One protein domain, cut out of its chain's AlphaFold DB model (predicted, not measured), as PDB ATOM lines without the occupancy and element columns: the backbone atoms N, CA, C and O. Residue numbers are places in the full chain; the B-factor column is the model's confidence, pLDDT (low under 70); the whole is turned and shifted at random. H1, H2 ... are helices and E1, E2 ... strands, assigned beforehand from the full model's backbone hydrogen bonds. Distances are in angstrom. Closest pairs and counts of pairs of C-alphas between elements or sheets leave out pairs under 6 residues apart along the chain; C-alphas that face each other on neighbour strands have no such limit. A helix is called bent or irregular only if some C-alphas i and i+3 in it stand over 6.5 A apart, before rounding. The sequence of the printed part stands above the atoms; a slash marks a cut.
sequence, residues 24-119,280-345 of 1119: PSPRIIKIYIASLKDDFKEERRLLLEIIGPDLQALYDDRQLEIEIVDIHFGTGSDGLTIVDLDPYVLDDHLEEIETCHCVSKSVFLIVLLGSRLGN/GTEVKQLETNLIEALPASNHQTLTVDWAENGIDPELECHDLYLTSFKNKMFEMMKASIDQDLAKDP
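What this domain is: This is residues 24 to 119 and 280 to 345 of the 1119 residues of an uncharacterized protein of Anopheles quadriannulatus (UniProt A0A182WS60). A narrow three-stranded sheet, with E1 between E2 and E3, is the core, with H1 over one of its faces and H3 over the other. The long helix H5 packs beside H1, E4 packs on H5 away from the sheet, and H4 lies on the outside with few contacts. The printed part has 162 residues, with five named helices and four named strands in the order E1 H1 E2 H2 H3 E3 H4 E4 H5; the sheet E2 E1 E3 is parallel, and the class is mixed, helices and strands. It is compact, with a radius of gyration of the C-alphas of 16.5 A, and rounded, spanning 50 by 41 by 33 A.

How they stand to each other: E1, residues 28 to 34, is the inner strand. E1, H1 at residues 41 to 62 and E2 at residues 65 to 69 form a strand-helix-strand unit, two parallel neighbour strands with a helix between, with a right-handed crossover. N 31 and O 67 are 2.8 A apart, within hydrogen-bond range. H1 is on the sheet at a height of 8.6 A and runs along the strands; its closest C-alphas to E2 are Gln 56 and Ile 66, 5.9 A. H2, residues 82 to 85, is not on the sheet; it touches H3, residues 89 to 103, only at the corner and only just, with 3 pairs of C-alphas within 8 A. H3 is on the opposite face from H1, at a height of 9.5 A; its closest C-alphas to E1 are Cys 100 and Lys 30, 5.3 A. E3, residues 109 to 113, is parallel to E1, with N 110 and O 32 at 2.8 A, and ends a split unit, E2, H2 H3, E3, with E1 between its strands and a right-handed crossover. H4, residues 280 to 293, touches no helix. E4, residues 299 to 305, pairs with no named strand; its closest C-alphas to H5, residues 316 to 343, are Val 304 and Tyr 321, 6.4 A. H5 touches H1 with residues 322 to 334 alone, closest at Phe 330 and Ile 51, 6.3 A, the same way at a shallow tilt of 34 degrees, only just short of steep. Every O i to N i+4 pair is within hydrogen-bond range in H3, against 12 of 18 in H1, 9 of 10 in H4 and 23 of 24 in H5; H2 is too short for such a pair.

Where its parts are: E1 begins at C-alpha 28, (122.393, 161.890, 149.795), and is 19.0 A long. H1 is 30.9 A long, with a kink of 33 degrees near residue 56, and is irregular: C-alphas 58 and 61 are 7.4 A apart. E2 is 13.3 A, H2 5.3 A, H3 20.7 A, E3 12.7 A, H4 20.2 A and E4 20.6 A. H5, 40.9 A, ends at C-alpha 343, (137.897, 161.092, 148.598).

The domain as a whole: The C-alphas farthest apart, Glu 308 and Pro 345, are 51.0 A apart. Residues 120 to 279 are not printed; C-alphas 119 and 280 are 13.4 A apart across the cut. The link from E2 to H2 is long, 12 residues. The mean pLDDT of the printed part is 86.2, with residues 24, 74 to 80, 280 and 344 to 345 under 70.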
ATOM      1  N   PRO A  24     127.341 173.442 145.701       67.38
ATOM      2  CA  PRO A  24     126.951 172.390 146.624       67.38
ATOM      3  C   PRO A  24     126.169 171.310 145.870       67.38
ATOM      4  O   PRO A  24     125.216 171.607 145.154       67.38
ATOM      5  N   SER A  25     126.590 170.061 146.041       73.50
ATOM      6  CA  SER A  25     125.839 168.877 145.632       73.50
ATOM      7  C   SER A  25     124.983 168.362 146.796       73.50
ATOM      8  O   SER A  25     125.300 168.659 147.958       73.50
ATOM      9  N   PRO A  26     123.914 167.593 146.518       79.88
ATOM     10  CA  PRO A  26     123.168 166.896 147.557       79.88
ATOM     11  C   PRO A  26     124.076 165.991 148.399       79.88
ATOM     12  O   PRO A  26     125.089 165.454 147.941       79.88
ATOM     13  N   ARG A  27     123.728 165.869 149.679       84.50
ATOM     14  CA  ARG A  27     124.387 165.002 150.658       84.50
ATOM     15  C   ARG A  27     123.547 163.753 150.883       84.50
ATOM     16  O   ARG A  27     123.174 163.443 152.005       84.50
ATOM     17  N   ILE A  28     123.253 163.065 149.793       88.12
ATOM     18  CA  ILE A  28     122.393 161.890 149.795       88.12
ATOM     19  C   ILE A  28     123.116 160.701 149.166       88.12
ATOM     20  O   ILE A  28     124.022 160.859 148.339       88.12
ATOM     21  N   ILE A  29     122.722 159.510 149.586       92.12
ATOM     22  CA  ILE A  29     123.109 158.229 149.019       92.12
ATOM     23  C   ILE A  29     121.789 157.542 148.665       92.12
ATOM     24  O   ILE A  29     121.219 156.821 149.479       92.12
ATOM     25  N   LYS A  30     121.268 157.861 147.473       93.19
ATOM     26  CA  LYS A  30     120.036 157.272 146.937       93.19
ATOM     27  C   LYS A  30     120.381 155.986 146.188       93.19
ATOM     28  O   LYS A  30     121.184 156.024 145.254       93.19
ATOM     29  N   ILE A  31     119.818 154.868 146.630       94.69
ATOM     30  CA  ILE A  31     120.151 153.513 146.192       94.69
ATOM     31  C   ILE A  31     118.911 152.854 145.587       94.69
ATOM     32  O   ILE A  31     117.923 152.615 146.279       94.69
ATOM     33  N   TYR A  32     119.006 152.502 144.307       95.50
ATOM     34  CA  TYR A  32     118.027 151.665 143.621       95.50
ATOM     35  C   TYR A  32     118.291 150.171 143.893       95.50
ATOM     36  O   TYR A  32     119.444 149.745 143.892       95.50
ATOM     37  N   ILE A  33     117.251 149.358 144.075       94.06
ATOM     38  CA  ILE A  33     117.298 147.899 144.233       94.06
ATOM     39  C   ILE A  33     116.716 147.252 142.970       94.06
ATOM     40  O   ILE A  33     115.498 147.132 142.826       94.06
ATOM     41  N   ALA A  34     117.595 146.765 142.095       92.69
ATOM     42  CA  ALA A  34     117.233 145.899 140.975       92.69
ATOM     43  C   ALA A  34     117.121 144.449 141.475       92.69
ATOM     44  O   ALA A  34     118.109 143.844 141.902       92.69
ATOM     45  N   SER A  35     115.901 143.911 141.495       90.38
ATOM     46  CA  SER A  35     115.581 142.586 142.047       90.38
ATOM     47  C   SER A  35     114.190 142.124 141.611       90.38
ATOM     48  O   SER A  35     113.310 142.951 141.361       90.38
ATOM     49  N   LEU A  36     113.952 140.811 141.598       86.00
ATOM     50  CA  LEU A  36     112.593 140.271 141.526       86.00
ATOM     51  C   LEU A  36     111.937 140.303 142.906       86.00
ATOM     52  O   LEU A  36     112.526 139.837 143.881       86.00
ATOM     53  N   LYS A  37     110.703 140.819 142.974       80.75
ATOM     54  CA  LYS A  37     109.939 140.942 144.224       80.75
ATOM     55  C   LYS A  37     109.745 139.596 144.923       80.75
ATOM     56  O   LYS A  37     110.101 139.471 146.089       80.75
ATOM     57  N   ASP A  38     109.229 138.609 144.197       79.62
ATOM     58  CA  ASP A  38     108.832 137.319 144.777       79.62
ATOM     59  C   ASP A  38     110.040 136.442 145.140       79.62
ATOM     60  O   ASP A  38     109.945 135.578 146.004       79.62
ATOM     61  N   ASP A  39     111.192 136.679 144.503       84.00
ATOM     62  CA  ASP A  39     112.430 135.944 144.777       84.00
ATOM     63  C   ASP A  39     113.138 136.513 146.027       84.00
ATOM     64  O   ASP A  39     113.680 135.739 146.806       84.00
ATOM     65  N   PHE A  40     113.095 137.834 146.277       88.19
ATOM     66  CA  PHE A  40     113.892 138.526 147.317       88.19
ATOM     67  C   PHE A  40     113.069 139.303 148.372       88.19
ATOM     68  O   PHE A  40     113.505 140.360 148.840       88.19
ATOM     69  N   LYS A  41     111.867 138.829 148.743       86.19
ATOM     70  CA  LYS A  41     110.982 139.526 149.709       86.19
ATOM     71  C   LYS A  41     111.672 139.780 151.061       86.19
ATOM     72  O   LYS A  41     111.680 140.916 151.536       86.19
ATOM     73  N   GLU A  42     112.318 138.765 151.632       88.81
ATOM     74  CA  GLU A  42     112.952 138.849 152.958       88.81
ATOM     75  C   GLU A  42     114.255 139.658 152.963       88.81
ATOM     76  O   GLU A  42     114.473 140.495 153.839       88.81
ATOM     77  N   GLU A  43     115.112 139.495 151.954       92.19
ATOM     78  CA  GLU A  43     116.343 140.282 151.826       92.19
ATOM     79  C   GLU A  43     116.056 141.782 151.669       92.19
ATOM     80  O   GLU A  43     116.790 142.623 152.195       92.19
ATOM     81  N   ARG A  44     114.965 142.135 150.980       89.62
ATOM     82  CA  ARG A  44     114.521 143.527 150.824       89.62
ATOM     83  C   ARG A  44     113.903 144.090 152.093       89.62
ATOM     84  O   ARG A  44     114.205 145.231 152.435       89.62
ATOM     85  N   ARG A  45     113.136 143.281 152.828       88.75
ATOM     86  CA  ARG A  45     112.655 143.630 154.170       88.75
ATOM     87  C   ARG A  45     113.821 144.015 155.084       88.75
ATOM     88  O   ARG A  45     113.817 145.100 155.652       88.75
ATOM     89  N   LEU A  46     114.888 143.211 155.113       91.00
ATOM     90  CA  LEU A  46     116.110 143.530 155.869       91.00
ATOM     91  C   LEU A  46     116.828 144.799 155.385       91.00
ATOM     92  O   LEU A  46     117.386 145.526 156.211       91.00
ATOM     93  N   LEU A  47     116.845 145.070 154.075       91.62
ATOM     94  CA  LEU A  47     117.433 146.301 153.534       91.62
ATOM     95  C   LEU A  47     116.685 147.551 154.019       91.62
ATOM     96  O   LEU A  47     117.336 148.515 154.417       91.62
ATOM     97  N   LEU A  48     115.349 147.516 154.018       88.12
ATOM     98  CA  LEU A  48     114.492 148.650 154.370       88.12
ATOM     99  C   LEU A  48     114.319 148.835 155.887       88.12
ATOM    100  O   LEU A  48     114.509 149.939 156.385       88.12
ATOM    101  N   GLU A  49     113.988 147.773 156.626       87.88
ATOM    102  CA  GLU A  49     113.628 147.851 158.053       87.88
ATOM    103  C   GLU A  49     114.844 147.915 158.987       87.88
ATOM    104  O   GLU A  49     114.723 148.367 160.123       87.88
ATOM    105  N   ILE A  50     116.012 147.437 158.540       89.94
ATOM    106  CA  ILE A  50     117.169 147.233 159.423       89.94
ATOM    107  C   ILE A  50     118.436 147.893 158.876       89.94
ATOM    108  O   ILE A  50     119.029 148.736 159.543       89.94
ATOM    109  N   ILE A  51     118.883 147.524 157.673       93.06
ATOM    110  CA  ILE A  51     120.191 147.961 157.154       93.06
ATOM    111  C   ILE A  51     120.183 149.457 156.809       93.06
ATOM    112  O   ILE A  51     121.158 150.144 157.109       93.06
ATOM    113  N   GLY A  52     119.099 149.969 156.218       90.62
ATOM    114  CA  GLY A  52     118.902 151.399 155.970       90.62
ATOM    115  C   GLY A  52     118.976 152.234 157.256       90.62
ATOM    116  O   GLY A  52     119.864 153.082 157.349       90.62
ATOM    117  N   PRO A  53     118.128 151.969 158.270       89.69
ATOM    118  CA  PRO A  53     118.177 152.645 159.568       89.69
ATOM    119  C   PRO A  53     119.525 152.518 160.298       89.69
ATOM    120  O   PRO A  53     120.061 153.533 160.747       89.69
ATOM    121  N   ASP A  54     120.126 151.318 160.348       91.44
ATOM    122  CA  ASP A  54     121.451 151.091 160.955       91.44
ATOM    123  C   ASP A  54     122.544 151.950 160.271       91.44
ATOM    124  O   ASP A  54     123.473 152.434 160.925       91.44
ATOM    125  N   LEU A  55     122.461 152.145 158.946       90.56
ATOM    126  CA  LEU A  55     123.378 153.010 158.196       90.56
ATOM    127  C   LEU A  55     123.057 154.500 158.382       90.56
ATOM    128  O   LEU A  55     123.993 155.292 158.502       90.56
ATOM    129  N   GLN A  56     121.779 154.893 158.425       88.75
ATOM    130  CA  GLN A  56     121.369 156.287 158.627       88.75
ATOM    131  C   GLN A  56     121.901 156.804 159.970       88.75
ATOM    132  O   GLN A  56     122.666 157.770 159.985       88.75
ATOM    133  N   ALA A  57     121.653 156.063 161.054       86.06
ATOM    134  CA  ALA A  57     122.150 156.378 162.395       86.06
ATOM    135  C   ALA A  57     123.690 156.491 162.466       86.06
ATOM    136  O   ALA A  57     124.235 157.272 163.246       86.06
ATOM    137  N   LEU A  58     124.422 155.739 161.633       87.50
ATOM    138  CA  LEU A  58     125.887 155.800 161.567       87.50
ATOM    139  C   LEU A  58     126.408 157.069 160.862       87.50
ATOM    140  O   LEU A  58     127.536 157.503 161.125       87.50
ATOM    141  N   TYR A  59     125.618 157.658 159.961       85.75
ATOM    142  CA  TYR A  59     126.019 158.786 159.117       85.75
ATOM    143  C   TYR A  59     125.256 160.102 159.382       85.75
ATOM    144  O   TYR A  59     125.661 161.134 158.831       85.75
ATOM    145  N   ASP A  60     124.263 160.116 160.278       77.38
ATOM    146  CA  ASP A  60     123.511 161.306 160.719       77.38
ATOM    147  C   ASP A  60     124.422 162.456 161.181       77.38
ATOM    148  O   ASP A  60     124.304 163.586 160.697       77.38
ATOM    149  N   ASP A  61     125.433 162.157 162.006       70.19
ATOM    150  CA  ASP A  61     126.470 163.104 162.460       70.19
ATOM    151  C   ASP A  61     127.201 163.817 161.303       70.19
ATOM    152  O   ASP A  61     127.744 164.918 161.454       70.19
ATOM    153  N   ARG A  62     127.258 163.187 160.120       74.50
ATOM    154  CA  ARG A  62     127.902 163.732 158.914       74.50
ATOM    155  C   ARG A  62     126.922 164.494 158.012       74.50
ATOM    156  O   ARG A  62     127.359 165.074 157.009       74.50
ATOM    157  N   GLN A  63     125.640 164.548 158.380       75.62
ATOM    158  CA  GLN A  63     124.537 165.102 157.591       75.62
ATOM    159  C   GLN A  63     124.473 164.454 156.203       75.62
ATOM    160  O   GLN A  63     124.553 165.148 155.185       75.62
ATOM    161  N   LEU A  64     124.431 163.121 156.180       83.56
ATOM    162  CA  LEU A  64     124.184 162.321 154.984       83.56
ATOM    163  C   LEU A  64     122.826 161.640 155.120       83.56
ATOM    164  O   LEU A  64     122.528 161.056 156.156       83.56
ATOM    165  N   GLU A  65     122.023 161.728 154.073       86.00
ATOM    166  CA  GLU A  65     120.725 161.068 153.960       86.00
ATOM    167  C   GLU A  65     120.883 159.790 153.129       86.00
ATOM    168  O   GLU A  65     121.557 159.798 152.097       86.00
ATOM    169  N   ILE A  66     120.311 158.683 153.585       89.50
ATOM    170  CA  ILE A  66     120.337 157.386 152.911       89.50
ATOM    171  C   ILE A  66     118.906 157.054 152.514       89.50
ATOM    172  O   ILE A  66     118.011 156.998 153.349       89.50
ATOM    173  N   GLU A  67     118.696 156.856 151.218       90.81
ATOM    174  CA  GLU A  67     117.381 156.608 150.631       90.81
ATOM    175  C   GLU A  67     117.449 155.302 149.839       90.81
ATOM    176  O   GLU A  67     118.299 155.154 148.958       90.81
ATOM    177  N   ILE A  68     116.581 154.343 150.163       91.50
ATOM    178  CA  ILE A  68     116.536 153.014 149.541       91.50
ATOM    179  C   ILE A  68     115.190 152.837 148.821       91.50
ATOM    180  O   ILE A  68     114.140 153.084 149.406       91.50
ATOM    181  N   VAL A  69     115.233 152.380 147.565       90.31
ATOM    182  CA  VAL A  69     114.088 152.214 146.646       90.31
ATOM    183  C   VAL A  69     114.315 150.935 145.845       90.31
ATOM    184  O   VAL A  69     115.359 150.824 145.236       90.31
ATOM    185  N   ASP A  70     113.486 149.904 145.711       87.25
ATOM    186  CA  ASP A  70     112.105 149.607 146.105       87.25
ATOM    187  C   ASP A  70     110.935 150.350 145.430       87.25
ATOM    188  O   ASP A  70     109.951 150.771 146.032       87.25
ATOM    189  N   ILE A  71     110.996 150.369 144.099       84.19
ATOM    190  CA  ILE A  71     109.853 150.532 143.182       84.19
ATOM    191  C   ILE A  71     108.731 149.471 143.318       84.19
ATOM    192  O   ILE A  71     107.680 149.617 142.698       84.19
ATOM    193  N   HIS A  72     108.946 148.391 144.074       81.00
ATOM    194  CA  HIS A  72     108.099 147.189 144.107       81.00
ATOM    195  C   HIS A  72     107.239 147.088 145.391       81.00
ATOM    196  O   HIS A  72     106.492 146.117 145.566       81.00
ATOM    197  N   PHE A  73     107.343 148.063 146.294       75.88
ATOM    198  CA  PHE A  73     106.554 148.157 147.519       75.88
ATOM    199  C   PHE A  73     105.061 148.374 147.207       75.88
ATOM    200  O   PHE A  73     104.724 149.181 146.339       75.88
ATOM    201  N   GLY A  74     104.149 147.668 147.889       67.38
ATOM    202  CA  GLY A  74     102.696 147.858 147.730       67.38
ATOM    203  C   GLY A  74     102.129 147.546 146.333       67.38
ATOM    204  O   GLY A  74     101.137 148.136 145.905       67.38
ATOM    205  N   THR A  75     102.768 146.648 145.574       67.94
ATOM    206  CA  THR A  75     102.303 146.229 144.231       67.94
ATOM    207  C   THR A  75     101.401 144.984 144.223       67.94
ATOM    208  O   THR A  75     101.123 144.458 143.149       67.94
ATOM    209  N   GLY A  76     100.970 144.479 145.386       66.62
ATOM    210  CA  GLY A  76     100.236 143.208 145.495       66.62
ATOM    211  C   GLY A  76     101.106 141.948 145.410       66.62
ATOM    212  O   GLY A  76     102.318 142.028 145.191       66.62
ATOM    213  N   SER A  77     100.471 140.787 145.583       62.19
ATOM    214  CA  SER A  77     101.091 139.450 145.615       62.19
ATOM    215  C   SER A  77     100.808 138.597 144.365       62.19
ATOM    216  O   SER A  77     101.035 137.392 144.380       62.19
ATOM    217  N   ASP A  78     100.281 139.192 143.292       59.12
ATOM    218  CA  ASP A  78      99.694 138.477 142.142       59.12
ATOM    219  C   ASP A  78     100.727 137.846 141.166       59.12
ATOM    220  O   ASP A  78     100.387 137.571 140.017       59.12
ATOM    221  N   GLY A  79     102.000 137.688 141.558       62.16
ATOM    222  CA  GLY A  79     103.091 137.149 140.713       62.16
ATOM    223  C   GLY A  79     103.444 137.974 139.460       62.16
ATOM    224  O   GLY A  79     104.277 137.572 138.648       62.16
ATOM    225  N   LEU A  80     102.798 139.130 139.282       67.38
ATOM    226  CA  LEU A  80     102.973 140.060 138.169       67.38
ATOM    227  C   LEU A  80     103.542 141.377 138.699       67.38
ATOM    228  O   LEU A  80     102.987 141.987 139.617       67.38
ATOM    229  N   THR A  81     104.639 141.841 138.105       72.12
ATOM    230  CA  THR A  81     105.247 143.129 138.463       72.12
ATOM    231  C   THR A  81     104.404 144.306 137.958       72.12
ATOM    232  O   THR A  81     103.540 144.162 137.094       72.12
ATOM    233  N   ILE A  82     104.671 145.524 138.445       76.50
ATOM    234  CA  ILE A  82     103.967 146.715 137.936       76.50
ATOM    235  C   ILE A  82     104.268 146.957 136.441       76.50
ATOM    236  O   ILE A  82     103.403 147.414 135.699       76.50
ATOM    237  N   VAL A  83     105.462 146.557 135.984       79.38
ATOM    238  CA  VAL A  83     105.900 146.621 134.579       79.38
ATOM    239  C   VAL A  83     105.179 145.579 133.713       79.38
ATOM    240  O   VAL A  83     104.907 145.826 132.540       79.38
ATOM    241  N   ASP A  84     104.800 144.436 134.296       78.38
ATOM    242  CA  ASP A  84     103.968 143.423 133.638       78.38
ATOM    243  C   ASP A  84     102.521 143.888 133.392       78.38
ATOM    244  O   ASP A  84     101.816 143.264 132.592       78.38
ATOM    245  N   LEU A  85     102.081 144.947 134.079       79.12
ATOM    246  CA  LEU A  85     100.767 145.578 133.925       79.12
ATOM    247  C   LEU A  85     100.840 146.840 133.055       79.12
ATOM    248  O   LEU A  85      99.960 147.049 132.222       79.12
ATOM    249  N   ASP A  86     101.879 147.663 133.214       83.50
ATOM    250  CA  ASP A  86     102.110 148.868 132.412       83.50
ATOM    251  C   ASP A  86     103.576 148.952 131.938       83.50
ATOM    252  O   ASP A  86     104.453 149.426 132.669       83.50
ATOM    253  N   PRO A  87     103.863 148.526 130.693       85.75
ATOM    254  CA  PRO A  87     105.228 148.486 130.171       85.75
ATOM    255  C   PRO A  87     105.918 149.851 130.045       85.75
ATOM    256  O   PRO A  87     107.144 149.892 129.932       85.75
ATOM    257  N   TYR A  88     105.176 150.968 130.062       85.31
ATOM    258  CA  TYR A  88     105.778 152.308 130.015       85.31
ATOM    259  C   TYR A  88     106.459 152.694 131.332       85.31
ATOM    260  O   TYR A  88     107.343 153.547 131.328       85.31
ATOM    261  N   VAL A  89     106.102 152.047 132.445       85.31
ATOM    262  CA  VAL A  89     106.694 152.320 133.763       85.31
ATOM    263  C   VAL A  89     108.168 151.888 133.830       85.31
ATOM    264  O   VAL A  89     108.938 152.462 134.595       85.31
ATOM    265  N   LEU A  90     108.615 150.965 132.967       87.81
ATOM    266  CA  LEU A  90     110.039 150.625 132.874       87.81
ATOM    267  C   LEU A  90     110.897 151.821 132.435       87.81
ATOM    268  O   LEU A  90     112.025 151.956 132.901       87.81
ATOM    269  N   ASP A  91     110.391 152.695 131.561       87.62
ATOM    270  CA  ASP A  91     111.146 153.885 131.155       87.62
ATOM    271  C   ASP A  91     111.338 154.831 132.365       87.62
ATOM    272  O   ASP A  91     112.448 155.323 132.577       87.62
ATOM    273  N   ASP A  92     110.317 154.990 133.226       87.88
ATOM    274  CA  ASP A  92     110.417 155.729 134.500       87.88
ATOM    275  C   ASP A  92     111.445 155.086 135.462       87.88
ATOM    276  O   ASP A  92     112.226 155.798 136.096       87.88
ATOM    277  N   HIS A  93     111.487 153.749 135.556       90.19
ATOM    278  CA  HIS A  93     112.463 153.004 136.374       90.19
ATOM    279  C   HIS A  93     113.905 153.199 135.888       90.19
ATOM    280  O   HIS A  93     114.807 153.472 136.681       90.19
ATOM    281  N   LEU A  94     114.132 153.123 134.573       91.19
ATOM    282  CA  LEU A  94     115.453 153.324 133.972       91.19
ATOM    283  C   LEU A  94     115.945 154.776 134.115       91.19
ATOM    284  O   LEU A  94     117.151 154.994 134.258       91.19
ATOM    285  N   GLU A  95     115.044 155.765 134.109       89.88
ATOM    286  CA  GLU A  95     115.377 157.149 134.467       89.88
ATOM    287  C   GLU A  95     115.648 157.325 135.976       89.88
ATOM    288  O   GLU A  95     116.461 158.172 136.361       89.88
ATOM    289  N   GLU A  96     114.994 156.560 136.855       91.88
ATOM    290  CA  GLU A  96     115.260 156.614 138.299       91.88
ATOM    291  C   GLU A  96     116.667 156.092 138.624       91.88
ATOM    292  O   GLU A  96     117.366 156.709 139.425       91.88
ATOM    293  N   ILE A  97     117.155 155.059 137.927       93.44
ATOM    294  CA  ILE A  97     118.550 154.586 138.044       93.44
ATOM    295  C   ILE A  97     119.552 155.688 137.645       93.44
ATOM    296  O   ILE A  97     120.543 155.908 138.350       93.44
ATOM    297  N   GLU A  98     119.292 156.437 136.564       92.31
ATOM    298  CA  GLU A  98     120.111 157.610 136.199       92.31
ATOM    299  C   GLU A  98     120.034 158.717 137.255       92.31
ATOM    300  O   GLU A  98     121.042 159.356 137.566       92.31
ATOM    301  N   THR A  99     118.847 158.931 137.827       89.38
ATOM    302  CA  THR A  99     118.610 159.927 138.879       89.38
ATOM    303  C   THR A  99     119.421 159.575 140.129       89.38
ATOM    304  O   THR A  99     120.207 160.401 140.597       89.38
ATOM    305  N   CYS A 100     119.340 158.323 140.592       91.75
ATOM    306  CA  CYS A 100     120.145 157.775 141.683       91.75
ATOM    307  C   CYS A 100     121.646 157.946 141.407       91.75
ATOM    308  O   CYS A 100     122.378 158.434 142.266       91.75
ATOM    309  N   HIS A 101     122.116 157.639 140.192       93.38
ATOM    310  CA  HIS A 101     123.520 157.819 139.820       93.38
ATOM    311  C   HIS A 101     123.995 159.281 139.907       93.38
ATOM    312  O   HIS A 101     125.100 159.545 140.397       93.38
ATOM    313  N   CYS A 102     123.186 160.222 139.412       88.19
ATOM    314  CA  CYS A 102     123.520 161.648 139.372       88.19
ATOM    315  C   CYS A 102     123.480 162.314 140.755       88.19
ATOM    316  O   CYS A 102     124.206 163.280 140.995       88.19
ATOM    317  N   VAL A 103     122.614 161.820 141.642       87.31
ATOM    318  CA  VAL A 103     122.300 162.433 142.939       87.31
ATOM    319  C   VAL A 103     123.054 161.761 144.097       87.31
ATOM    320  O   VAL A 103     123.489 162.459 145.015       87.31
ATOM    321  N   SER A 104     123.282 160.442 144.047       90.81
ATOM    322  CA  SER A 104     124.018 159.702 145.081       90.81
ATOM    323  C   SER A 104     125.511 160.042 145.100       90.81
ATOM    324  O   SER A 104     126.188 160.049 144.067       90.81
ATOM    325  N   LYS A 105     126.055 160.237 146.306       87.94
ATOM    326  CA  LYS A 105     127.492 160.441 146.546       87.94
ATOM    327  C   LYS A 105     128.359 159.182 146.449       87.94
ATOM    328  O   LYS A 105     129.567 159.321 146.272       87.94
ATOM    329  N   SER A 106     127.785 157.990 146.594       91.62
ATOM    330  CA  SER A 106     128.524 156.717 146.589       91.62
ATOM    331  C   SER A 106     127.697 155.657 145.854       91.62
ATOM    332  O   SER A 106     127.302 155.925 144.716       91.62
ATOM    333  N   VAL A 107     127.442 154.492 146.456       93.12
ATOM    334  CA  VAL A 107     126.573 153.434 145.915       93.12
ATOM    335  C   VAL A 107     125.245 154.023 145.428       93.12
ATOM    336  O   VAL A 107     124.636 154.838 146.121       93.12
ATOM    337  N   PHE A 108     124.815 153.640 144.226       95.12
ATOM    338  CA  PHE A 108     123.539 154.090 143.644       95.12
ATOM    339  C   PHE A 108     122.636 152.945 143.169       95.12
ATOM    340  O   PHE A 108     121.467 153.175 142.873       95.12
ATOM    341  N   LEU A 109     123.170 151.723 143.095       95.75
ATOM    342  CA  LEU A 109     122.460 150.536 142.631       95.75
ATOM    343  C   LEU A 109     122.926 149.306 143.420       95.75
ATOM    344  O   LEU A 109     124.125 149.025 143.497       95.75
ATOM    345  N   ILE A 110     121.966 148.569 143.971       95.62
ATOM    346  CA  ILE A 110     122.113 147.215 144.501       95.62
ATOM    347  C   ILE A 110     121.395 146.267 143.542       95.62
ATOM    348  O   ILE A 110     120.239 146.489 143.188       95.62
ATOM    349  N   VAL A 111     122.080 145.204 143.136       94.69
ATOM    350  CA  VAL A 111     121.528 144.133 142.301       94.69
ATOM    351  C   VAL A 111     121.420 142.865 143.143       94.69
ATOM    352  O   VAL A 111     122.439 142.367 143.625       94.69
ATOM    353  N   LEU A 112     120.208 142.334 143.307       93.56
ATOM    354  CA  LEU A 112     119.972 141.020 143.913       93.56
ATOM    355  C   LEU A 112     119.569 140.047 142.802       93.56
ATOM    356  O   LEU A 112     118.540 140.242 142.152       93.56
ATOM    357  N   LEU A 113     120.402 139.034 142.556       91.62
ATOM    358  CA  LEU A 113     120.234 138.101 141.442       91.62
ATOM    359  C   LEU A 113     120.153 136.658 141.951       91.62
ATOM    360  O   LEU A 113     121.050 136.173 142.645       91.62
ATOM    361  N   GLY A 114     119.046 136.000 141.617       86.44
ATOM    362  CA  GLY A 114     118.733 134.618 141.978       86.44
ATOM    363  C   GLY A 114     118.594 133.735 140.740       86.44
ATOM    364  O   GLY A 114     119.236 133.969 139.716       86.44
ATOM    365  N   SER A 115     117.740 132.714 140.814       81.75
ATOM    366  CA  SER A 115     117.559 131.727 139.738       81.75
ATOM    367  C   SER A 115     116.543 132.133 138.659       81.75
ATOM    368  O   SER A 115     116.406 131.427 137.660       81.75
ATOM    369  N   ARG A 116     115.831 133.256 138.831       81.50
ATOM    370  CA  ARG A 116     114.772 133.749 137.930       81.50
ATOM    371  C   ARG A 116     115.111 135.156 137.400       81.50
ATOM    372  O   ARG A 116     115.857 135.894 138.032       81.50
ATOM    373  N   LEU A 117     114.543 135.547 136.248       75.94
ATOM    374  CA  LEU A 117     114.717 136.890 135.640       75.94
ATOM    375  C   LEU A 117     113.396 137.629 135.313       75.94
ATOM    376  O   LEU A 117     113.421 138.657 134.637       75.94
ATOM    377  N   GLY A 118     112.246 137.122 135.774       78.94
ATOM    378  CA  GLY A 118     110.921 137.693 135.484       78.94
ATOM    379  C   GLY A 118     110.404 137.353 134.083       78.94
ATOM    380  O   GLY A 118     111.046 136.605 133.346       78.94
ATOM    381  N   ASN A 119     109.236 137.880 133.720       81.44
ATOM    382  CA  ASN A 119     108.533 137.532 132.479       81.44
ATOM    383  C   ASN A 119     109.090 138.262 131.238       81.44
ATOM    384  O   ASN A 119     109.839 139.237 131.347       81.44
ATOM    385  N   GLY A 280     117.784 129.542 132.506       66.25
ATOM    386  CA  GLY A 280     118.977 129.213 133.292       66.25
ATOM    387  C   GLY A 280     120.307 129.486 132.578       66.25
ATOM    388  O   GLY A 280     121.347 129.569 133.235       66.25
ATOM    389  N   THR A 281     120.303 129.643 131.248       74.31
ATOM    390  CA  THR A 281     121.482 130.093 130.488       74.31
ATOM    391  C   THR A 281     121.593 131.617 130.451       74.31
ATOM    392  O   THR A 281     122.697 132.128 130.620       74.31
ATOM    393  N   GLU A 282     120.470 132.335 130.322       77.44
ATOM    394  CA  GLU A 282     120.411 133.806 130.403       77.44
ATOM    395  C   GLU A 282     120.893 134.303 131.783       77.44
ATOM    396  O   GLU A 282     121.748 135.185 131.852       77.44
ATOM    397  N   VAL A 283     120.438 133.675 132.881       82.69
ATOM    398  CA  VAL A 283     120.879 133.978 134.264       82.69
ATOM    399  C   VAL A 283     122.402 133.890 134.399       82.69
ATOM    400  O   VAL A 283     123.040 134.827 134.875       82.69
ATOM    401  N   LYS A 284     122.997 132.780 133.944       84.06
ATOM    402  CA  LYS A 284     124.441 132.524 134.081       84.06
ATOM    403  C   LYS A 284     125.288 133.471 133.239       84.06
ATOM    404  O   LYS A 284     126.335 133.903 133.708       84.06
ATOM    405  N   GLN A 285     124.836 133.813 132.030       86.38
ATOM    406  CA  GLN A 285     125.493 134.829 131.200       86.38
ATOM    407  C   GLN A 285     125.495 136.195 131.897       86.38
ATOM    408  O   GLN A 285     126.498 136.908 131.872       86.38
ATOM    409  N   LEU A 286     124.393 136.551 132.561       86.56
ATOM    410  CA  LEU A 286     124.272 137.825 133.259       86.56
ATOM    411  C   LEU A 286     125.115 137.862 134.550       86.56
ATOM    412  O   LEU A 286     125.787 138.863 134.801       86.56
ATOM    413  N   GLU A 287     125.176 136.758 135.305       90.00
ATOM    414  CA  GLU A 287     126.104 136.576 136.436       90.00
ATOM    415  C   GLU A 287     127.571 136.727 135.988       90.00
ATOM    416  O   GLU A 287     128.312 137.504 136.593       90.00
ATOM    417  N   THR A 288     127.992 136.080 134.889       90.88
ATOM    418  CA  THR A 288     129.367 136.234 134.373       90.88
ATOM    419  C   THR A 288     129.671 137.663 133.931       90.88
ATOM    420  O   THR A 288     130.717 138.196 134.296       90.88
ATOM    421  N   ASN A 289     128.743 138.322 133.229       90.56
ATOM    422  CA  ASN A 289     128.926 139.703 132.769       90.56
ATOM    423  C   ASN A 289     129.089 140.681 133.948       90.56
ATOM    424  O   ASN A 289     129.906 141.599 133.886       90.56
ATOM    425  N   LEU A 290     128.345 140.476 135.042       90.75
ATOM    426  CA  LEU A 290     128.469 141.272 136.267       90.75
ATOM    427  C   LEU A 290     129.804 141.041 136.986       90.75
ATOM    428  O   LEU A 290     130.441 142.006 137.406       90.75
ATOM    429  N   ILE A 291     130.246 139.787 137.111       91.88
ATOM    430  CA  ILE A 291     131.524 139.444 137.759       91.88
ATOM    431  C   ILE A 291     132.716 140.019 136.975       91.88
ATOM    432  O   ILE A 291     133.681 140.474 137.588       91.88
ATOM    433  N   GLU A 292     132.649 140.047 135.641       91.31
ATOM    434  CA  GLU A 292     133.686 140.653 134.793       91.31
ATOM    435  C   GLU A 292     133.669 142.193 134.817       91.31
ATOM    436  O   GLU A 292     134.729 142.821 134.745       91.31
ATOM    437  N   ALA A 293     132.492 142.817 134.935       91.06
ATOM    438  CA  ALA A 293     132.353 144.274 134.908       91.06
ATOM    439  C   ALA A 293     132.614 144.966 136.261       91.06
ATOM    440  O   ALA A 293     132.993 146.143 136.279       91.06
ATOM    441  N   LEU A 294     132.389 144.278 137.389       91.62
ATOM    442  CA  LEU A 294     132.424 144.864 138.734       91.62
ATOM    443  C   LEU A 294     133.719 144.546 139.510       91.62
ATOM    444  O   LEU A 294     134.274 143.456 139.388       91.62
ATOM    445  N   PRO A 295     134.186 145.449 140.398       90.50
ATOM    446  CA  PRO A 295     135.284 145.146 141.315       90.50
ATOM    447  C   PRO A 295     134.990 143.935 142.215       90.50
ATOM    448  O   PRO A 295     133.869 143.761 142.688       90.50
ATOM    449  N   ALA A 296     136.022 143.157 142.561       87.06
ATOM    450  CA  ALA A 296     135.899 141.994 143.452       87.06
ATOM    451  C   ALA A 296     135.435 142.326 144.890       87.06
ATOM    452  O   ALA A 296     135.033 141.436 145.630       87.06
ATOM    453  N   SER A 297     135.494 143.597 145.302       88.75
ATOM    454  CA  SER A 297     134.924 144.096 146.564       88.75
ATOM    455  C   SER A 297     133.415 144.345 146.507       88.75
ATOM    456  O   SER A 297     132.793 144.537 147.548       88.75
ATOM    457  N   ASN A 298     132.842 144.406 145.304       91.12
ATOM    458  CA  ASN A 298     131.492 144.903 145.061       91.12
ATOM    459  C   ASN A 298     130.483 143.784 144.770       91.12
ATOM    460  O   ASN A 298     129.288 144.062 144.723       91.12
ATOM    461  N   HIS A 299     130.933 142.540 144.594       92.62
ATOM    462  CA  HIS A 299     130.057 141.392 144.393       92.62
ATOM    463  C   HIS A 299     130.303 140.300 145.437       92.62
ATOM    464  O   HIS A 299     131.446 140.025 145.804       92.62
ATOM    465  N   GLN A 300     129.237 139.645 145.901       92.94
ATOM    466  CA  GLN A 300     129.361 138.484 146.777       92.94
ATOM    467  C   GLN A 300     128.295 137.423 146.501       92.94
ATOM    468  O   GLN A 300     127.150 137.722 146.181       92.94
ATOM    469  N   THR A 301     128.680 136.161 146.660       92.56
ATOM    470  CA  THR A 301     127.808 135.001 146.462       92.56
ATOM    471  C   THR A 301     127.456 134.370 147.806       92.56
ATOM    472  O   THR A 301     128.328 134.170 148.659       92.56
ATOM    473  N   LEU A 302     126.182 134.034 147.988       92.44
ATOM    474  CA  LEU A 302     125.650 133.318 149.142       92.44
ATOM    475  C   LEU A 302     124.873 132.075 148.699       92.44
ATOM    476  O   LEU A 302     124.331 132.020 147.597       92.44
ATOM    477  N   THR A 303     124.814 131.078 149.579       90.25
ATOM    478  CA  THR A 303     124.120 129.810 149.322       90.25
ATOM    479  C   THR A 303     123.079 129.531 150.397       90.25
ATOM    480  O   THR A 303     123.443 129.581 151.576       90.25
ATOM    481  N   VAL A 304     121.866 129.161 149.998       90.56
ATOM    482  CA  VAL A 304     120.723 128.859 150.883       90.56
ATOM    483  C   VAL A 304     120.247 127.440 150.605       90.56
ATOM    484  O   VAL A 304     120.327 126.997 149.463       90.56
ATOM    485  N   ASP A 305     119.787 126.712 151.617       86.50
ATOM    486  CA  ASP A 305     119.114 125.429 151.393       86.50
ATOM    487  C   ASP A 305     117.713 125.687 150.801       86.50
ATOM    488  O   ASP A 305     117.075 126.671 151.148       86.50
ATOM    489  N   TRP A 306     117.272 124.877 149.835       84.62
ATOM    490  CA  TRP A 306     116.002 125.095 149.122       84.62
ATOM    491  C   TRP A 306     114.771 124.744 149.974       84.62
ATOM    492  O   TRP A 306     114.796 123.774 150.736       84.62
ATOM    493  N   ALA A 307     113.680 125.493 149.778       81.25
ATOM    494  CA  ALA A 307     112.359 125.234 150.348       81.25
ATOM    495  C   ALA A 307     111.234 125.675 149.385       81.25
ATOM    496  O   ALA A 307     111.399 126.633 148.629       81.25
ATOM    497  N   GLU A 308     110.081 125.000 149.453       72.75
ATOM    498  CA  GLU A 308     108.939 125.168 148.530       72.75
ATOM    499  C   GLU A 308     108.378 126.603 148.487       72.75
ATOM    500  O   GLU A 308     108.084 127.123 147.415       72.75
ATOM    501  N   ASN A 309     108.280 127.271 149.641       71.19
ATOM    502  CA  ASN A 309     107.709 128.621 149.762       71.19
ATOM    503  C   ASN A 309     108.768 129.744 149.701       71.19
ATOM    504  O   ASN A 309     108.509 130.865 150.137       71.19
ATOM    505  N   GLY A 310     109.970 129.459 149.188       80.69
ATOM    506  CA  GLY A 310     111.086 130.405 149.194       80.69
ATOM    507  C   GLY A 310     111.740 130.532 150.576       80.69
ATOM    508  O   GLY A 310     111.901 129.543 151.290       80.69
ATOM    509  N   ILE A 311     112.168 131.742 150.944       85.06
ATOM    510  CA  ILE A 311     112.850 131.979 152.225       85.06
ATOM    511  C   ILE A 311     111.832 132.195 153.341       85.06
ATOM    512  O   ILE A 311     111.199 133.242 153.431       85.06
ATOM    513  N   ASP A 312     111.747 131.207 154.223       85.56
ATOM    514  CA  ASP A 312     111.022 131.257 155.494       85.56
ATOM    515  C   ASP A 312     111.961 131.682 156.649       85.56
ATOM    516  O   ASP A 312     112.892 130.929 156.948       85.56
ATOM    517  N   PRO A 313     111.750 132.839 157.311       84.81
ATOM    518  CA  PRO A 313     112.552 133.283 158.457       84.81
ATOM    519  C   PRO A 313     112.460 132.398 159.711       84.81
ATOM    520  O   PRO A 313     113.330 132.503 160.574       84.81
ATOM    521  N   GLU A 314     111.441 131.541 159.850       87.00
ATOM    522  CA  GLU A 314     111.297 130.647 161.012       87.00
ATOM    523  C   GLU A 314     112.260 129.440 160.955       87.00
ATOM    524  O   GLU A 314     112.499 128.763 161.960       87.00
ATOM    525  N   LEU A 315     112.861 129.184 159.789       89.31
ATOM    526  CA  LEU A 315     113.816 128.103 159.546       89.31
ATOM    527  C   LEU A 315     115.250 128.516 159.927       89.31
ATOM    528  O   LEU A 315     115.825 129.427 159.335       89.31
ATOM    529  N   GLU A 316     115.888 127.790 160.857       88.62
ATOM    530  CA  GLU A 316     117.237 128.127 161.366       88.62
ATOM    531  C   GLU A 316     118.299 128.294 160.255       88.62
ATOM    532  O   GLU A 316     119.183 129.146 160.358       88.62
ATOM    533  N   CYS A 317     118.239 127.506 159.173       86.94
ATOM    534  CA  CYS A 317     119.184 127.629 158.054       86.94
ATOM    535  C   CYS A 317     118.968 128.910 157.226       86.94
ATOM    536  O   CYS A 317     119.938 129.475 156.709       86.94
ATOM    537  N   HIS A 318     117.727 129.388 157.132       91.25
ATOM    538  CA  HIS A 318     117.363 130.629 156.461       91.25
ATOM    539  C   HIS A 318     117.699 131.849 157.318       91.25
ATOM    540  O   HIS A 318     118.304 132.781 156.800       91.25
ATOM    541  N   ASP A 319     117.422 131.828 158.625       91.00
ATOM    542  CA  ASP A 319     117.830 132.897 159.551       91.00
ATOM    543  C   ASP A 319     119.361 133.093 159.561       91.00
ATOM    544  O   ASP A 319     119.871 134.214 159.480       91.00
ATOM    545  N   LEU A 320     120.132 131.998 159.528       91.75
ATOM    546  CA  LEU A 320     121.592 132.057 159.379       91.75
ATOM    547  C   LEU A 320     122.030 132.661 158.031       91.75
ATOM    548  O   LEU A 320     123.029 133.390 157.978       91.75
ATOM    549  N   TYR A 321     121.300 132.393 156.943       93.62
ATOM    550  CA  TYR A 321     121.525 133.052 155.654       93.62
ATOM    551  C   TYR A 321     121.193 134.549 155.716       93.62
ATOM    552  O   TYR A 321     122.032 135.360 155.330       93.62
ATOM    553  N   LEU A 322     120.023 134.915 156.236       93.25
ATOM    554  CA  LEU A 322     119.539 136.290 156.364       93.25
ATOM    555  C   LEU A 322     120.464 137.130 157.262       93.25
ATOM    556  O   LEU A 322     120.835 138.251 156.911       93.25
ATOM    557  N   THR A 323     120.967 136.552 158.351       93.69
ATOM    558  CA  THR A 323     122.000 137.156 159.202       93.69
ATOM    559  C   THR A 323     123.331 137.338 158.453       93.69
ATOM    560  O   THR A 323     123.984 138.379 158.569       93.69
ATOM    561  N   SER A 324     123.748 136.355 157.646       93.31
ATOM    562  CA  SER A 324     124.944 136.453 156.788       93.31
ATOM    563  C   SER A 324     124.789 137.528 155.703       93.31
ATOM    564  O   SER A 324     125.726 138.295 155.466       93.31
ATOM    565  N   PHE A 325     123.604 137.627 155.094       94.62
ATOM    566  CA  PHE A 325     123.218 138.669 154.146       94.62
ATOM    567  C   PHE A 325     123.292 140.052 154.800       94.62
ATOM    568  O   PHE A 325     124.031 140.900 154.297       94.62
ATOM    569  N   LYS A 326     122.633 140.253 155.957       94.44
ATOM    570  CA  LYS A 326     122.659 141.523 156.707       94.44
ATOM    571  C   LYS A 326     124.091 142.002 156.923       94.44
ATOM    572  O   LYS A 326     124.436 143.113 156.524       94.44
ATOM    573  N   ASN A 327     124.921 141.160 157.537       94.62
ATOM    574  CA  ASN A 327     126.273 141.545 157.934       94.62
ATOM    575  C   ASN A 327     127.143 141.905 156.718       94.62
ATOM    576  O   ASN A 327     127.796 142.947 156.720       94.62
ATOM    577  N   LYS A 328     127.104 141.096 155.652       94.19
ATOM    578  CA  LYS A 328     127.899 141.337 154.438       94.19
ATOM    579  C   LYS A 328     127.442 142.570 153.670       94.19
ATOM    580  O   LYS A 328     128.278 143.388 153.301       94.19
ATOM    581  N   MET A 329     126.135 142.742 153.471       94.25
ATOM    582  CA  MET A 329     125.599 143.914 152.772       94.25
ATOM    583  C   MET A 329     125.891 145.208 153.536       94.25
ATOM    584  O   MET A 329     126.303 146.194 152.923       94.25
ATOM    585  N   PHE A 330     125.760 145.197 154.868       94.50
ATOM    586  CA  PHE A 330     126.127 146.331 155.717       94.50
ATOM    587  C   PHE A 330     127.626 146.661 155.623       94.50
ATOM    588  O   PHE A 330     127.986 147.822 155.426       94.50
ATOM    589  N   GLU A 331     128.513 145.660 155.701       94.62
ATOM    590  CA  GLU A 331     129.962 145.860 155.553       94.62
ATOM    591  C   GLU A 331     130.350 146.384 154.161       94.62
ATOM    592  O   GLU A 331     131.128 147.336 154.072       94.62
ATOM    593  N   MET A 332     129.784 145.826 153.084       94.00
ATOM    594  CA  MET A 332     130.037 146.260 151.701       94.00
ATOM    595  C   MET A 332     129.593 147.709 151.468       94.00
ATOM    596  O   MET A 332     130.370 148.517 150.947       94.00
ATOM    597  N   MET A 333     128.375 148.069 151.895       93.75
ATOM    598  CA  MET A 333     127.875 149.444 151.792       93.75
ATOM    599  C   MET A 333     128.732 150.411 152.606       93.75
ATOM    600  O   MET A 333     129.235 151.390 152.056       93.75
ATOM    601  N   LYS A 334     128.978 150.111 153.886       94.12
ATOM    602  CA  LYS A 334     129.805 150.949 154.763       94.12
ATOM    603  C   LYS A 334     131.210 151.169 154.199       94.12
ATOM    604  O   LYS A 334     131.694 152.300 154.186       94.12
ATOM    605  N   ALA A 335     131.856 150.115 153.695       92.88
ATOM    606  CA  ALA A 335     133.189 150.205 153.108       92.88
ATOM    607  C   ALA A 335     133.216 151.110 151.865       92.88
ATOM    608  O   ALA A 335     134.099 151.962 151.759       92.88
ATOM    609  N   SER A 336     132.243 150.973 150.956       91.25
ATOM    610  CA  SER A 336     132.138 151.826 149.765       91.25
ATOM    611  C   SER A 336     131.878 153.292 150.139       91.25
ATOM    612  O   SER A 336     132.566 154.184 149.635       91.25
ATOM    613  N   ILE A 337     130.960 153.537 151.081       91.44
ATOM    614  CA  ILE A 337     130.588 154.881 151.534       91.44
ATOM    615  C   ILE A 337     131.770 155.577 152.223       91.44
ATOM    616  O   ILE A 337     132.133 156.685 151.827       91.44
ATOM    617  N   ASP A 338     132.427 154.948 153.204       90.62
ATOM    618  CA  ASP A 338     133.596 155.551 153.864       90.62
ATOM    619  C   ASP A 338     134.770 155.762 152.885       90.62
ATOM    620  O   ASP A 338     135.478 156.769 152.993       90.62
ATOM    621  N   GLN A 339     134.958 154.882 151.889       89.00
ATOM    622  CA  GLN A 339     135.993 155.053 150.864       89.00
ATOM    623  C   GLN A 339     135.727 156.272 149.965       89.00
ATOM    624  O   GLN A 339     136.670 156.991 149.627       89.00
ATOM    625  N   ASP A 340     134.479 156.521 149.565       86.88
ATOM    626  CA  ASP A 340     134.121 157.680 148.737       86.88
ATOM    627  C   ASP A 340     134.080 158.985 149.544       86.88
ATOM    628  O   ASP A 340     134.579 160.012 149.079       86.88
ATOM    629  N   LEU A 341     133.605 158.946 150.792       82.56
ATOM    630  CA  LEU A 341     133.664 160.094 151.703       82.56
ATOM    631  C   LEU A 341     135.107 160.518 152.008       82.56
ATOM    632  O   LEU A 341     135.382 161.714 152.090       82.56
ATOM    633  N   ALA A 342     136.045 159.572 152.110       83.12
ATOM    634  CA  ALA A 342     137.470 159.875 152.263       83.12
ATOM    635  C   ALA A 342     138.088 160.559 151.025       83.12
ATOM    636  O   ALA A 342     139.102 161.250 151.154       83.12
ATOM    637  N   LYS A 343     137.486 160.400 149.834       79.12
ATOM    638  CA  LYS A 343     137.897 161.092 148.598       79.12
ATOM    639  C   LYS A 343     137.289 162.494 148.472       79.12
ATOM    640  O   LYS A 343     137.833 163.291 147.709       79.12
ATOM    641  N   ASP A 344     136.188 162.816 149.162       67.38
ATOM    642  CA  ASP A 344     135.490 164.105 149.016       67.38
ATOM    643  C   ASP A 344     136.264 165.250 149.715       67.38
ATOM    644  O   ASP A 344     136.235 165.368 150.945       67.38
ATOM    645  N   PRO A 345     136.914 166.174 148.970       57.59
ATOM    646  CA  PRO A 345     137.671 167.272 149.572       57.59
ATOM    647  C   PRO A 345     136.779 168.270 150.331       57.59
ATOM    648  O   PRO A 345     137.285 169.111 151.075       57.59
TER     649      PRO A 345